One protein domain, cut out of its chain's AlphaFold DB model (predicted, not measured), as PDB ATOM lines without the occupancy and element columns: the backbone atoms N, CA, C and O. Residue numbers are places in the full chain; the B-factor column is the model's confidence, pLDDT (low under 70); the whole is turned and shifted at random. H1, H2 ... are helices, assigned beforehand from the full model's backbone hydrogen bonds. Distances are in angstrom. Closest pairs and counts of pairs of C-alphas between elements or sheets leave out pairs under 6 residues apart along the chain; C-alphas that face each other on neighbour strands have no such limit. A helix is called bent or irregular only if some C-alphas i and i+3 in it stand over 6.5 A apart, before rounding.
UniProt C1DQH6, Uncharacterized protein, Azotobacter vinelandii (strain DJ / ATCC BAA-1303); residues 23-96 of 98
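This is residues 23 to 96 of the 98 residues of an uncharacterized protein of Azotobacter vinelandii (strain DJ / ATCC BAA-1303) (UniProt C1DQH6). Two long helices, H1 and H3, lie side by side and run the same way, and the shorter H2 crosses H3 at a steep angle on one side of this pair, so that the three make a flat slab. The chain goes along H1, turns tightly into H2, and then a long link, residues 59 to 70, brings it back to the beginning of H3, the longest helix. The printed part has 74 residues, with three named helices in the order H1, H2, H3 and no named strand; the class is all helix, with 58 residues in the helices. The whole is only just compact, close to loose, with a radius of gyration of the C-alphas of 13.3 A, and it spans 43 by 25 by 13 A.

Begin at Thr 23, the first printed residue, and step to C-alpha 24 at (24.887, 60.741, -3.213). There H1 begins, and it runs from Pro 24 to Thr 42, 19 residues and 26.8 A from first to last C-alpha; along it you will see y and z fall while x rises. It ends at C-alpha 42, at (37.956, 44.825, -20.372). Pass residues 43 to 45 and you come to H2, residues 46 to 58, 13 residues and 18.5 A long, along which x now falls and z rises. Next come residues 59 to 70, which hold no named element; within them residues 65 to 67 are a helical run too short to bear a name. Then find C-alpha 71 at (22.364, 51.516, -3.746), where H3 begins; its 26 residues, 71 to 96, cover 37.2 A and end at C-alpha 96, at (41.901, 26.156, -22.611). None of the three helices is bent or irregular.

Start with the two long helices. H1 and H3 touch, with 14 pairs of C-alphas within 8 A. Look at Leu 34 and Leu 79, whose C-alphas are the closest of the two helices, 5.7 A apart. The lines of H1 and H3 stand at a shallow tilt of 9 degrees, they run the same way, and their centres are 14.1 A apart. Now turn to H2, which touches H3 with 17 pairs of C-alphas within 8 A. The closest C-alphas are those of Glu 55 and Ala 85, 5.1 A apart, and H3 touches H2 with residues 81 to 93 alone. H2 and H3 run opposite ways at a steep tilt of 61 degrees, centre to centre 9.4 A. H1 and H2 only just touch, with 3 pairs of C-alphas within 8 A, and they touch only at the corner by their link: H1 touches H2 with residues 41 to 42 alone, and H2 touches H1 with residues 48 to 49 alone. The closest C-alphas there are those of Thr 42 and Ala 49, 4.6 A apart. H1 and H2 run opposite ways at a steep tilt of 57 degrees. In the backbones of H1, H2 and H3, every pair of O i and N i+4 is within hydrogen-bond range.

The two C-alphas farthest apart are those of Thr 23 and Asn 96, the first and last printed residues, at 43.8 A. The outline is flat. The link from H1 to H2 is tight, with 3 residues; the link from H2 to H3 is long, with 12 residues, whose C-alphas lie 11 to 19 A from the mean of all C-alphas. The printed part has no cut. The mean pLDDT of the printed part is 92.8, and no printed residue is under 70.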
ATOM      1  N   THR A  23      24.913  57.928   0.804       92.69
ATOM      2  CA  THR A  23      24.854  59.336   0.384       92.69
ATOM      3  C   THR A  23      25.100  59.461  -1.124       92.69
ATOM      4  O   THR A  23      25.778  58.611  -1.700       92.69
ATOM      5  N   PRO A  24      24.611  60.523  -1.791       93.69
ATOM      6  CA  PRO A  24      24.887  60.741  -3.213       93.69
ATOM      7  C   PRO A  24      26.384  60.734  -3.562       93.69
ATOM      8  O   PRO A  24      26.778  60.119  -4.548       93.69
ATOM      9  N   ASP A  25      27.230  61.335  -2.720       94.56
ATOM     10  CA  ASP A  25      28.682  61.356  -2.940       94.56
ATOM     11  C   ASP A  25      29.303  59.948  -2.865       94.56
ATOM     12  O   ASP A  25      30.217  59.623  -3.626       94.56
ATOM     13  N   GLU A  26      28.800  59.088  -1.972       94.31
ATOM     14  CA  GLU A  26      29.225  57.688  -1.870       94.31
ATOM     15  C   GLU A  26      28.734  56.852  -3.057       94.31
ATOM     16  O   GLU A  26      29.487  56.017  -3.563       94.31
ATOM     17  N   ILE A  27      27.510  57.101  -3.537       94.56
ATOM     18  CA  ILE A  27      26.977  56.492  -4.765       94.56
ATOM     19  C   ILE A  27      27.894  56.838  -5.941       94.56
ATOM     20  O   ILE A  27      28.365  55.943  -6.644       94.56
ATOM     21  N   ASP A  28      28.224  58.119  -6.110       96.69
ATOM     22  CA  ASP A  28      29.102  58.592  -7.181       96.69
ATOM     23  C   ASP A  28      30.521  58.026  -7.066       96.69
ATOM     24  O   ASP A  28      31.186  57.753  -8.071       96.69
ATOM     25  N   LEU A  29      31.035  57.866  -5.844       96.88
ATOM     26  CA  LEU A  29      32.330  57.232  -5.616       96.88
ATOM     27  C   LEU A  29      32.314  55.766  -6.069       96.88
ATOM     28  O   LEU A  29      33.188  55.363  -6.837       96.88
ATOM     29  N   LYS A  30      31.303  54.993  -5.665       96.56
ATOM     30  CA  LYS A  30      31.180  53.569  -6.014       96.56
ATOM     31  C   LYS A  30      30.880  53.340  -7.493       96.56
ATOM     32  O   LYS A  30      31.421  52.415  -8.096       96.56
ATOM     33  N   ALA A  31      30.078  54.203  -8.112       96.94
ATOM     34  CA  ALA A  31      29.840  54.163  -9.551       96.94
ATOM     35  C   ALA A  31      31.142  54.391 -10.338       96.94
ATOM     36  O   ALA A  31      31.422  53.671 -11.300       96.94
ATOM     37  N   ARG A  32      31.976  55.351  -9.904       98.31
ATOM     38  CA  ARG A  32      33.305  55.591 -10.490       98.31
ATOM     39  C   ARG A  32      34.248  54.414 -10.279       98.31
ATOM     40  O   ARG A  32      34.923  54.020 -11.225       98.31
ATOM     41  N   GLU A  33      34.277  53.842  -9.080       98.25
ATOM     42  CA  GLU A  33      35.067  52.647  -8.773       98.25
ATOM     43  C   GLU A  33      34.694  51.477  -9.694       98.25
ATOM     44  O   GLU A  33      35.572  50.878 -10.319       98.25
ATOM     45  N   LEU A  34      33.397  51.195  -9.853       98.06
ATOM     46  CA  LEU A  34      32.928  50.153 -10.763       98.06
ATOM     47  C   LEU A  34      33.337  50.446 -12.212       98.06
ATOM     48  O   LEU A  34      33.844  49.559 -12.892       98.06
ATOM     49  N   ALA A  35      33.161  51.681 -12.689       98.12
ATOM     50  CA  ALA A  35      33.523  52.060 -14.055       98.12
ATOM     51  C   ALA A  35      35.030  51.913 -14.331       98.12
ATOM     52  O   ALA A  35      35.414  51.420 -15.394       98.12
ATOM     53  N   ILE A  36      35.881  52.297 -13.372       98.38
ATOM     54  CA  ILE A  36      37.336  52.116 -13.461       98.38
ATOM     55  C   ILE A  36      37.675  50.628 -13.549       98.38
ATOM     56  O   ILE A  36      38.444  50.241 -14.425       98.38
ATOM     57  N   ASN A  37      37.079  49.788 -12.700       97.62
ATOM     58  CA  ASN A  37      37.336  48.348 -12.718       97.62
ATOM     59  C   ASN A  37      36.864  47.689 -14.018       97.62
ATOM     60  O   ASN A  37      37.612  46.910 -14.605       97.62
ATOM     61  N   VAL A  38      35.678  48.050 -14.525       97.69
ATOM     62  CA  VAL A  38      35.210  47.598 -15.845       97.69
ATOM     63  C   VAL A  38      36.240  47.961 -16.909       97.69
ATOM     64  O   VAL A  38      36.688  47.087 -17.642       97.69
ATOM     65  N   HIS A  39      36.671  49.224 -16.960       97.38
ATOM     66  CA  HIS A  39      37.661  49.660 -17.938       97.38
ATOM     67  C   HIS A  39      38.971  48.868 -17.827       97.38
ATOM     68  O   HIS A  39      39.440  48.332 -18.827       97.38
ATOM     69  N   MET A  40      39.534  48.746 -16.624       96.44
ATOM     70  CA  MET A  40      40.795  48.037 -16.399       96.44
ATOM     71  C   MET A  40      40.730  46.566 -16.824       96.44
ATOM     72  O   MET A  40      41.681  46.065 -17.422       96.44
ATOM     73  N   LEU A  41      39.613  45.889 -16.553       95.50
ATOM     74  CA  LEU A  41      39.448  44.463 -16.837       95.50
ATOM     75  C   LEU A  41      39.112  44.170 -18.303       95.50
ATOM     76  O   LEU A  41      39.456  43.103 -18.803       95.50
ATOM     77  N   THR A  42      38.457  45.095 -19.013       94.88
ATOM     78  CA  THR A  42      37.956  44.825 -20.372       94.88
ATOM     79  C   THR A  42      38.672  45.594 -21.481       94.88
ATOM     80  O   THR A  42      38.423  45.321 -22.652       94.88
ATOM     81  N   HIS A  43      39.522  46.578 -21.168       94.19
ATOM     82  CA  HIS A  43      40.123  47.446 -22.188       94.19
ATOM     83  C   HIS A  43      41.164  46.738 -23.066       94.19
ATOM     84  O   HIS A  43      41.226  46.991 -24.268       94.19
ATOM     85  N   SER A  44      41.989  45.877 -22.471       88.50
ATOM     86  CA  SER A  44      43.210  45.383 -23.120       88.50
ATOM     87  C   SER A  44      42.983  44.207 -24.072       88.50
ATOM     88  O   SER A  44      43.711  44.072 -25.052       88.50
ATOM     89  N   ASP A  45      41.997  43.350 -23.796       93.06
ATOM     90  CA  ASP A  45      41.742  42.132 -24.569       93.06
ATOM     91  C   ASP A  45      40.231  41.948 -24.816       93.06
ATOM     92  O   ASP A  45      39.488  41.582 -23.899       93.06
ATOM     93  N   PRO A  46      39.757  42.161 -26.061       93.50
ATOM     94  CA  PRO A  46      38.346  42.012 -26.409       93.50
ATOM     95  C   PRO A  46      37.790  40.602 -26.201       93.50
ATOM     96  O   PRO A  46      36.606  40.446 -25.907       93.50
ATOM     97  N   ARG A  47      38.609  39.556 -26.360       92.31
ATOM     98  CA  ARG A  47      38.132  38.190 -26.142       92.31
ATOM     99  C   ARG A  47      38.025  37.901 -24.641       92.31
ATOM    100  O   ARG A  47      37.126  37.161 -24.245       92.31
ATOM    101  N   LEU A  48      38.946  38.417 -23.820       93.19
ATOM    102  CA  LEU A  48      38.856  38.265 -22.364       93.19
ATOM    103  C   LEU A  48      37.612  38.992 -21.853       93.19
ATOM    104  O   LEU A  48      36.842  38.411 -21.099       93.19
ATOM    105  N   ALA A  49      37.353  40.204 -22.349       95.81
ATOM    106  CA  ALA A  49      36.131  40.947 -22.050       95.81
ATOM    107  C   ALA A  49      34.854  40.145 -22.372       95.81
ATOM    108  O   ALA A  49      33.919  40.129 -21.571       95.81
ATOM    109  N   GLU A  50      34.827  39.436 -23.505       95.62
ATOM    110  CA  GLU A  50      33.708  38.558 -23.880       95.62
ATOM    111  C   GLU A  50      33.551  37.361 -22.926       95.62
ATOM    112  O   GLU A  50      32.433  36.969 -22.595       95.62
ATOM    113  N   GLU A  51      34.652  36.762 -22.460       95.38
ATOM    114  CA  GLU A  51      34.595  35.692 -21.455       95.38
ATOM    115  C   GLU A  51      34.076  36.218 -20.111       95.38
ATOM    116  O   GLU A  51      33.164  35.625 -19.544       95.38
ATOM    117  N   ILE A  52      34.571  37.371 -19.648       95.94
ATOM    118  CA  ILE A  52      34.080  38.036 -18.432       95.94
ATOM    119  C   ILE A  52      32.576  38.288 -18.540       95.94
ATOM    120  O   ILE A  52      31.822  37.977 -17.619       95.94
ATOM    121  N   TYR A  53      32.116  38.808 -19.681       95.19
ATOM    122  CA  TYR A  53      30.694  39.021 -19.927       95.19
ATOM    123  C   TYR A  53      29.898  37.712 -19.835       95.19
ATOM    124  O   TYR A  53      28.849  37.676 -19.185       95.19
ATOM    125  N   ARG A  54      30.393  36.619 -20.430       95.25
ATOM    126  CA  ARG A  54      29.752  35.299 -20.342       95.25
ATOM    127  C   ARG A  54      29.678  34.776 -18.910       95.25
ATOM    128  O   ARG A  54      28.608  34.310 -18.518       95.25
ATOM    129  N   GLU A  55      30.749  34.906 -18.132       95.38
ATOM    130  CA  GLU A  55      30.783  34.498 -16.723       95.38
ATOM    131  C   GLU A  55      29.793  35.303 -15.866       95.38
ATOM    132  O   GLU A  55      29.024  34.734 -15.094       95.38
ATOM    133  N   ILE A  56      29.697  36.623 -16.065       94.38
ATOM    134  CA  ILE A  56      28.684  37.448 -15.378       94.38
ATOM    135  C   ILE A  56      27.265  36.968 -15.718       94.38
ATOM    136  O   ILE A  56      26.398  36.873 -14.847       94.38
ATOM    137  N   ARG A  57      26.996  36.657 -16.993       93.12
ATOM    138  CA  ARG A  57      25.667  36.219 -17.453       93.12
ATOM    139  C   ARG A  57      25.299  34.820 -16.959       93.12
ATOM    140  O   ARG A  57      24.107  34.543 -16.804       93.12
ATOM    141  N   SER A  58      26.279  33.947 -16.733       92.56
ATOM    142  CA  SER A  58      26.063  32.574 -16.267       92.56
ATOM    143  C   SER A  58      25.900  32.487 -14.746       92.56
ATOM    144  O   SER A  58      25.114  31.663 -14.275       92.56
ATOM    145  N   ALA A  59      26.577  33.360 -13.993       86.62
ATOM    146  CA  ALA A  59      26.717  33.258 -12.541       86.62
ATOM    147  C   ALA A  59      25.409  33.378 -11.744       86.62
ATOM    148  O   ALA A  59      25.388  32.906 -10.614       86.62
ATOM    149  N   ARG A  60      24.339  33.952 -12.327       84.19
ATOM    150  CA  ARG A  60      23.045  34.287 -11.689       84.19
ATOM    151  C   ARG A  60      23.222  34.973 -10.318       84.19
ATOM    152  O   ARG A  60      23.503  34.294  -9.333       84.19
ATOM    153  N   PRO A  61      23.014  36.295 -10.212       81.31
ATOM    154  CA  PRO A  61      23.222  36.990  -8.947       81.31
ATOM    155  C   PRO A  61      22.340  36.388  -7.844       81.31
ATOM    156  O   PRO A  61      21.177  36.056  -8.067       81.31
ATOM    157  N   GLU A  62      22.921  36.226  -6.657       83.69
ATOM    158  CA  GLU A  62      22.261  35.659  -5.469       83.69
ATOM    159  C   GLU A  62      21.155  36.577  -4.940       83.69
ATOM    160  O   GLU A  62      20.190  36.096  -4.359       83.69
ATOM    161  N   TYR A  63      21.303  37.883  -5.178       86.00
ATOM    162  CA  TYR A  63      20.343  38.919  -4.824       86.00
ATOM    163  C   TYR A  63      20.133  39.835  -6.027       86.00
ATOM    164  O   TYR A  63      21.089  40.255  -6.684       86.00
ATOM    165  N   THR A  64      18.879  40.169  -6.296       87.62
ATOM    166  CA  THR A  64      18.500  41.282  -7.166       87.62
ATOM    167  C   THR A  64      18.864  42.618  -6.512       87.62
ATOM    168  O   THR A  64      19.135  42.691  -5.312       87.62
ATOM    169  N   ALA A  65      18.890  43.701  -7.293       84.12
ATOM    170  CA  ALA A  65      19.213  45.020  -6.748       84.12
ATOM    171  C   ALA A  65      18.172  45.474  -5.707       84.12
ATOM    172  O   ALA A  65      18.518  46.161  -4.751       84.12
ATOM    173  N   GLU A  66      16.920  45.052  -5.876       86.31
ATOM    174  CA  GLU A  66      15.784  45.346  -5.005       86.31
ATOM    175  C   GLU A  66      15.839  44.585  -3.670       86.31
ATOM    176  O   GLU A  66      15.256  45.030  -2.684       86.31
ATOM    177  N   GLU A  67      16.541  43.450  -3.625       91.00
ATOM    178  CA  GLU A  67      16.762  42.659  -2.406       91.00
ATOM    179  C   GLU A  67      17.922  43.198  -1.555       91.00
ATOM    180  O   GLU A  67      18.107  42.775  -0.412       91.00
ATOM    181  N   LEU A  68      18.704  44.139  -2.092       91.25
ATOM    182  CA  LEU A  68      19.824  44.756  -1.393       91.25
ATOM    183  C   LEU A  68      19.372  45.979  -0.578       91.25
ATOM    184  O   LEU A  68      18.463  46.707  -0.972       91.25
ATOM    185  N   PRO A  69      20.019  46.248   0.571       90.06
ATOM    186  CA  PRO A  69      19.537  47.237   1.536       90.06
ATOM    187  C   PRO A  69      19.647  48.693   1.062       90.06
ATOM    188  O   PRO A  69      18.972  49.560   1.612       90.06
ATOM    189  N   ASN A  70      20.529  48.986   0.099       91.31
ATOM    190  CA  ASN A  70      20.713  50.315  -0.483       91.31
ATOM    191  C   ASN A  70      21.523  50.251  -1.796       91.31
ATOM    192  O   ASN A  70      22.075  49.214  -2.166       91.31
ATOM    193  N   GLU A  71      21.632  51.391  -2.479       92.25
ATOM    194  CA  GLU A  71      22.364  51.516  -3.746       92.25
ATOM    195  C   GLU A  71      23.875  51.261  -3.606       92.25
ATOM    196  O   GLU A  71      24.467  50.618  -4.473       92.25
ATOM    197  N   CYS A  72      24.499  51.667  -2.491       93.56
ATOM    198  CA  CYS A  72      25.896  51.319  -2.190       93.56
ATOM    199  C   CYS A  72      26.114  49.798  -2.257       93.56
ATOM    200  O   CYS A  72      27.040  49.340  -2.923       93.56
ATOM    201  N   ALA A  73      25.247  49.022  -1.599       93.25
ATOM    202  CA  ALA A  73      25.321  47.566  -1.574       93.25
ATOM    203  C   ALA A  73      25.123  46.962  -2.973       93.25
ATOM    204  O   ALA A  73      25.775  45.976  -3.317       93.25
ATOM    205  N   ALA A  74      24.283  47.576  -3.813       93.75
ATOM    206  CA  ALA A  74      24.129  47.170  -5.208       93.75
ATOM    207  C   ALA A  74      25.415  47.375  -6.026       93.75
ATOM    208  O   ALA A  74      25.802  46.478  -6.779       93.75
ATOM    209  N   TYR A  75      26.115  48.502  -5.863       95.50
ATOM    210  CA  TYR A  75      27.408  48.714  -6.525       95.50
ATOM    211  C   TYR A  75      28.502  47.781  -5.999       95.50
ATOM    212  O   TYR A  75      29.230  47.202  -6.801       95.50
ATOM    213  N   GLU A  76      28.590  47.585  -4.680       94.25
ATOM    214  CA  GLU A  76      29.543  46.646  -4.070       94.25
ATOM    215  C   GLU A  76      29.335  45.224  -4.588       94.25
ATOM    216  O   GLU A  76      30.288  44.538  -4.958       94.25
ATOM    217  N   ARG A  77      28.073  44.793  -4.679       94.00
ATOM    218  CA  ARG A  77      27.731  43.483  -5.225       94.00
ATOM    219  C   ARG A  77      28.167  43.349  -6.683       94.00
ATOM    220  O   ARG A  77      28.774  42.340  -7.033       94.00
ATOM    221  N   ARG A  78      27.900  44.357  -7.519       94.75
ATOM    222  CA  ARG A  78      28.306  44.360  -8.937       94.75
ATOM    223  C   ARG A  78      29.820  44.338  -9.111       94.75
ATOM    224  O   ARG A  78      30.307  43.639  -9.993       94.75
ATOM    225  N   LEU A  79      30.555  45.074  -8.276       96.25
ATOM    226  CA  LEU A  79      32.016  45.054  -8.284       96.25
ATOM    227  C   LEU A  79      32.542  43.652  -7.947       96.25
ATOM    228  O   LEU A  79      33.345  43.103  -8.695       96.25
ATOM    229  N   LEU A  80      32.005  43.027  -6.896       94.75
ATOM    230  CA  LEU A  80      32.372  41.665  -6.509       94.75
ATOM    231  C   LEU A  80      32.071  40.635  -7.612       94.75
ATOM    232  O   LEU A  80      32.844  39.704  -7.829       94.75
ATOM    233  N   GLU A  81      30.930  40.761  -8.288       95.00
ATOM    234  CA  GLU A  81      30.550  39.878  -9.396       95.00
ATOM    235  C   GLU A  81      31.474  40.046 -10.605       95.00
ATOM    236  O   GLU A  81      31.891  39.047 -11.193       95.00
ATOM    237  N   LEU A  82      31.849  41.285 -10.929       96.38
ATOM    238  CA  LEU A  82      32.818  41.595 -11.977       96.38
ATOM    239  C   LEU A  82      34.193  40.979 -11.679       96.38
ATOM    240  O   LEU A  82      34.763  40.321 -12.547       96.38
ATOM    241  N   GLU A  83      34.710  41.149 -10.461       95.75
ATOM    242  CA  GLU A  83      36.014  40.603 -10.054       95.75
ATOM    243  C   GLU A  83      36.036  39.069 -10.083       95.75
ATOM    244  O   GLU A  83      36.983  38.461 -10.586       95.75
ATOM    245  N   LYS A  84      34.968  38.422  -9.598       96.00
ATOM    246  CA  LYS A  84      34.831  36.957  -9.654       96.00
ATOM    247  C   LYS A  84      34.789  36.449 -11.091       96.00
ATOM    248  O   LYS A  84      35.459  35.467 -11.406       96.00
ATOM    249  N   ALA A  85      34.026  37.116 -11.954       96.00
ATOM    250  CA  ALA A  85      33.945  36.766 -13.364       96.00
ATOM    251  C   ALA A  85      35.289  36.947 -14.076       96.00
ATOM    252  O   ALA A  85      35.674  36.086 -14.860       96.00
ATOM    253  N   ALA A  86      36.038  38.008 -13.762       95.69
ATOM    254  CA  ALA A  86      37.395  38.207 -14.264       95.69
ATOM    255  C   ALA A  86      38.342  37.074 -13.861       95.69
ATOM    256  O   ALA A  86      38.974  36.470 -14.726       95.69
ATOM    257  N   ALA A  87      38.379  36.713 -12.578       95.62
ATOM    258  CA  ALA A  87      39.221  35.619 -12.097       95.62
ATOM    259  C   ALA A  87      38.857  34.265 -12.740       95.62
ATOM    260  O   ALA A  87      39.741  33.472 -13.092       95.62
ATOM    261  N   GLN A  88      37.560  33.996 -12.925       95.31
ATOM    262  CA  GLN A  88      37.096  32.780 -13.589       95.31
ATOM    263  C   GLN A  88      37.450  32.783 -15.080       95.31
ATOM    264  O   GLN A  88      37.970  31.789 -15.584       95.31
ATOM    265  N   ALA A  89      37.235  33.903 -15.771       94.44
ATOM    266  CA  ALA A  89      37.571  34.066 -17.178       94.44
ATOM    267  C   ALA A  89      39.070  33.854 -17.429       94.44
ATOM    268  O   ALA A  89      39.438  33.092 -18.322       94.44
ATOM    269  N   GLU A  90      39.939  34.443 -16.602       92.50
ATOM    270  CA  GLU A  90      41.388  34.224 -16.663       92.50
ATOM    271  C   GLU A  90      41.763  32.754 -16.431       92.50
ATOM    272  O   GLU A  90      42.623  32.206 -17.126       92.50
ATOM    273  N   THR A  91      41.104  32.089 -15.480       92.62
ATOM    274  CA  THR A  91      41.326  30.665 -15.192       92.62
ATOM    275  C   THR A  91      40.923  29.792 -16.382       92.62
ATOM    276  O   THR A  91      41.714  28.955 -16.828       92.62
ATOM    277  N   ASN A  92      39.734  30.021 -16.947       88.56
ATOM    278  CA  ASN A  92      39.234  29.309 -18.124       88.56
ATOM    279  C   ASN A  92      40.150  29.527 -19.331       88.56
ATOM    280  O   ASN A  92      40.467  28.590 -20.063       88.56
ATOM    281  N   TRP A  93      40.618  30.760 -19.520       83.25
ATOM    282  CA  TRP A  93      41.580  31.100 -20.558       83.25
ATOM    283  C   TRP A  93      42.883  30.332 -20.412       83.25
ATOM    284  O   TRP A  93      43.344  29.702 -21.362       83.25
ATOM    285  N   ARG A  94      43.469  30.340 -19.215       81.31
ATOM    286  CA  ARG A  94      44.717  29.620 -18.965       81.31
ATOM    287  C   ARG A  94      44.560  28.114 -19.157       81.31
ATOM    288  O   ARG A  94      45.492  27.498 -19.643       81.31
ATOM    289  N   SER A  95      43.407  27.541 -18.815       80.06
ATOM    290  CA  SER A  95      43.160  26.100 -18.962       80.06
ATOM    291  C   SER A  95      42.856  25.650 -20.395       80.06
ATOM    292  O   SER A  95      43.048  24.478 -20.695       80.06
ATOM    293  N   ASN A  96      42.317  26.524 -21.250       73.69
ATOM    294  CA  ASN A  96      41.901  26.156 -22.611       73.69
ATOM    295  C   ASN A  96      42.964  26.455 -23.680       73.69
ATOM    296  O   ASN A  96      42.865  25.944 -24.794       73.69
TER     297      ASN A  96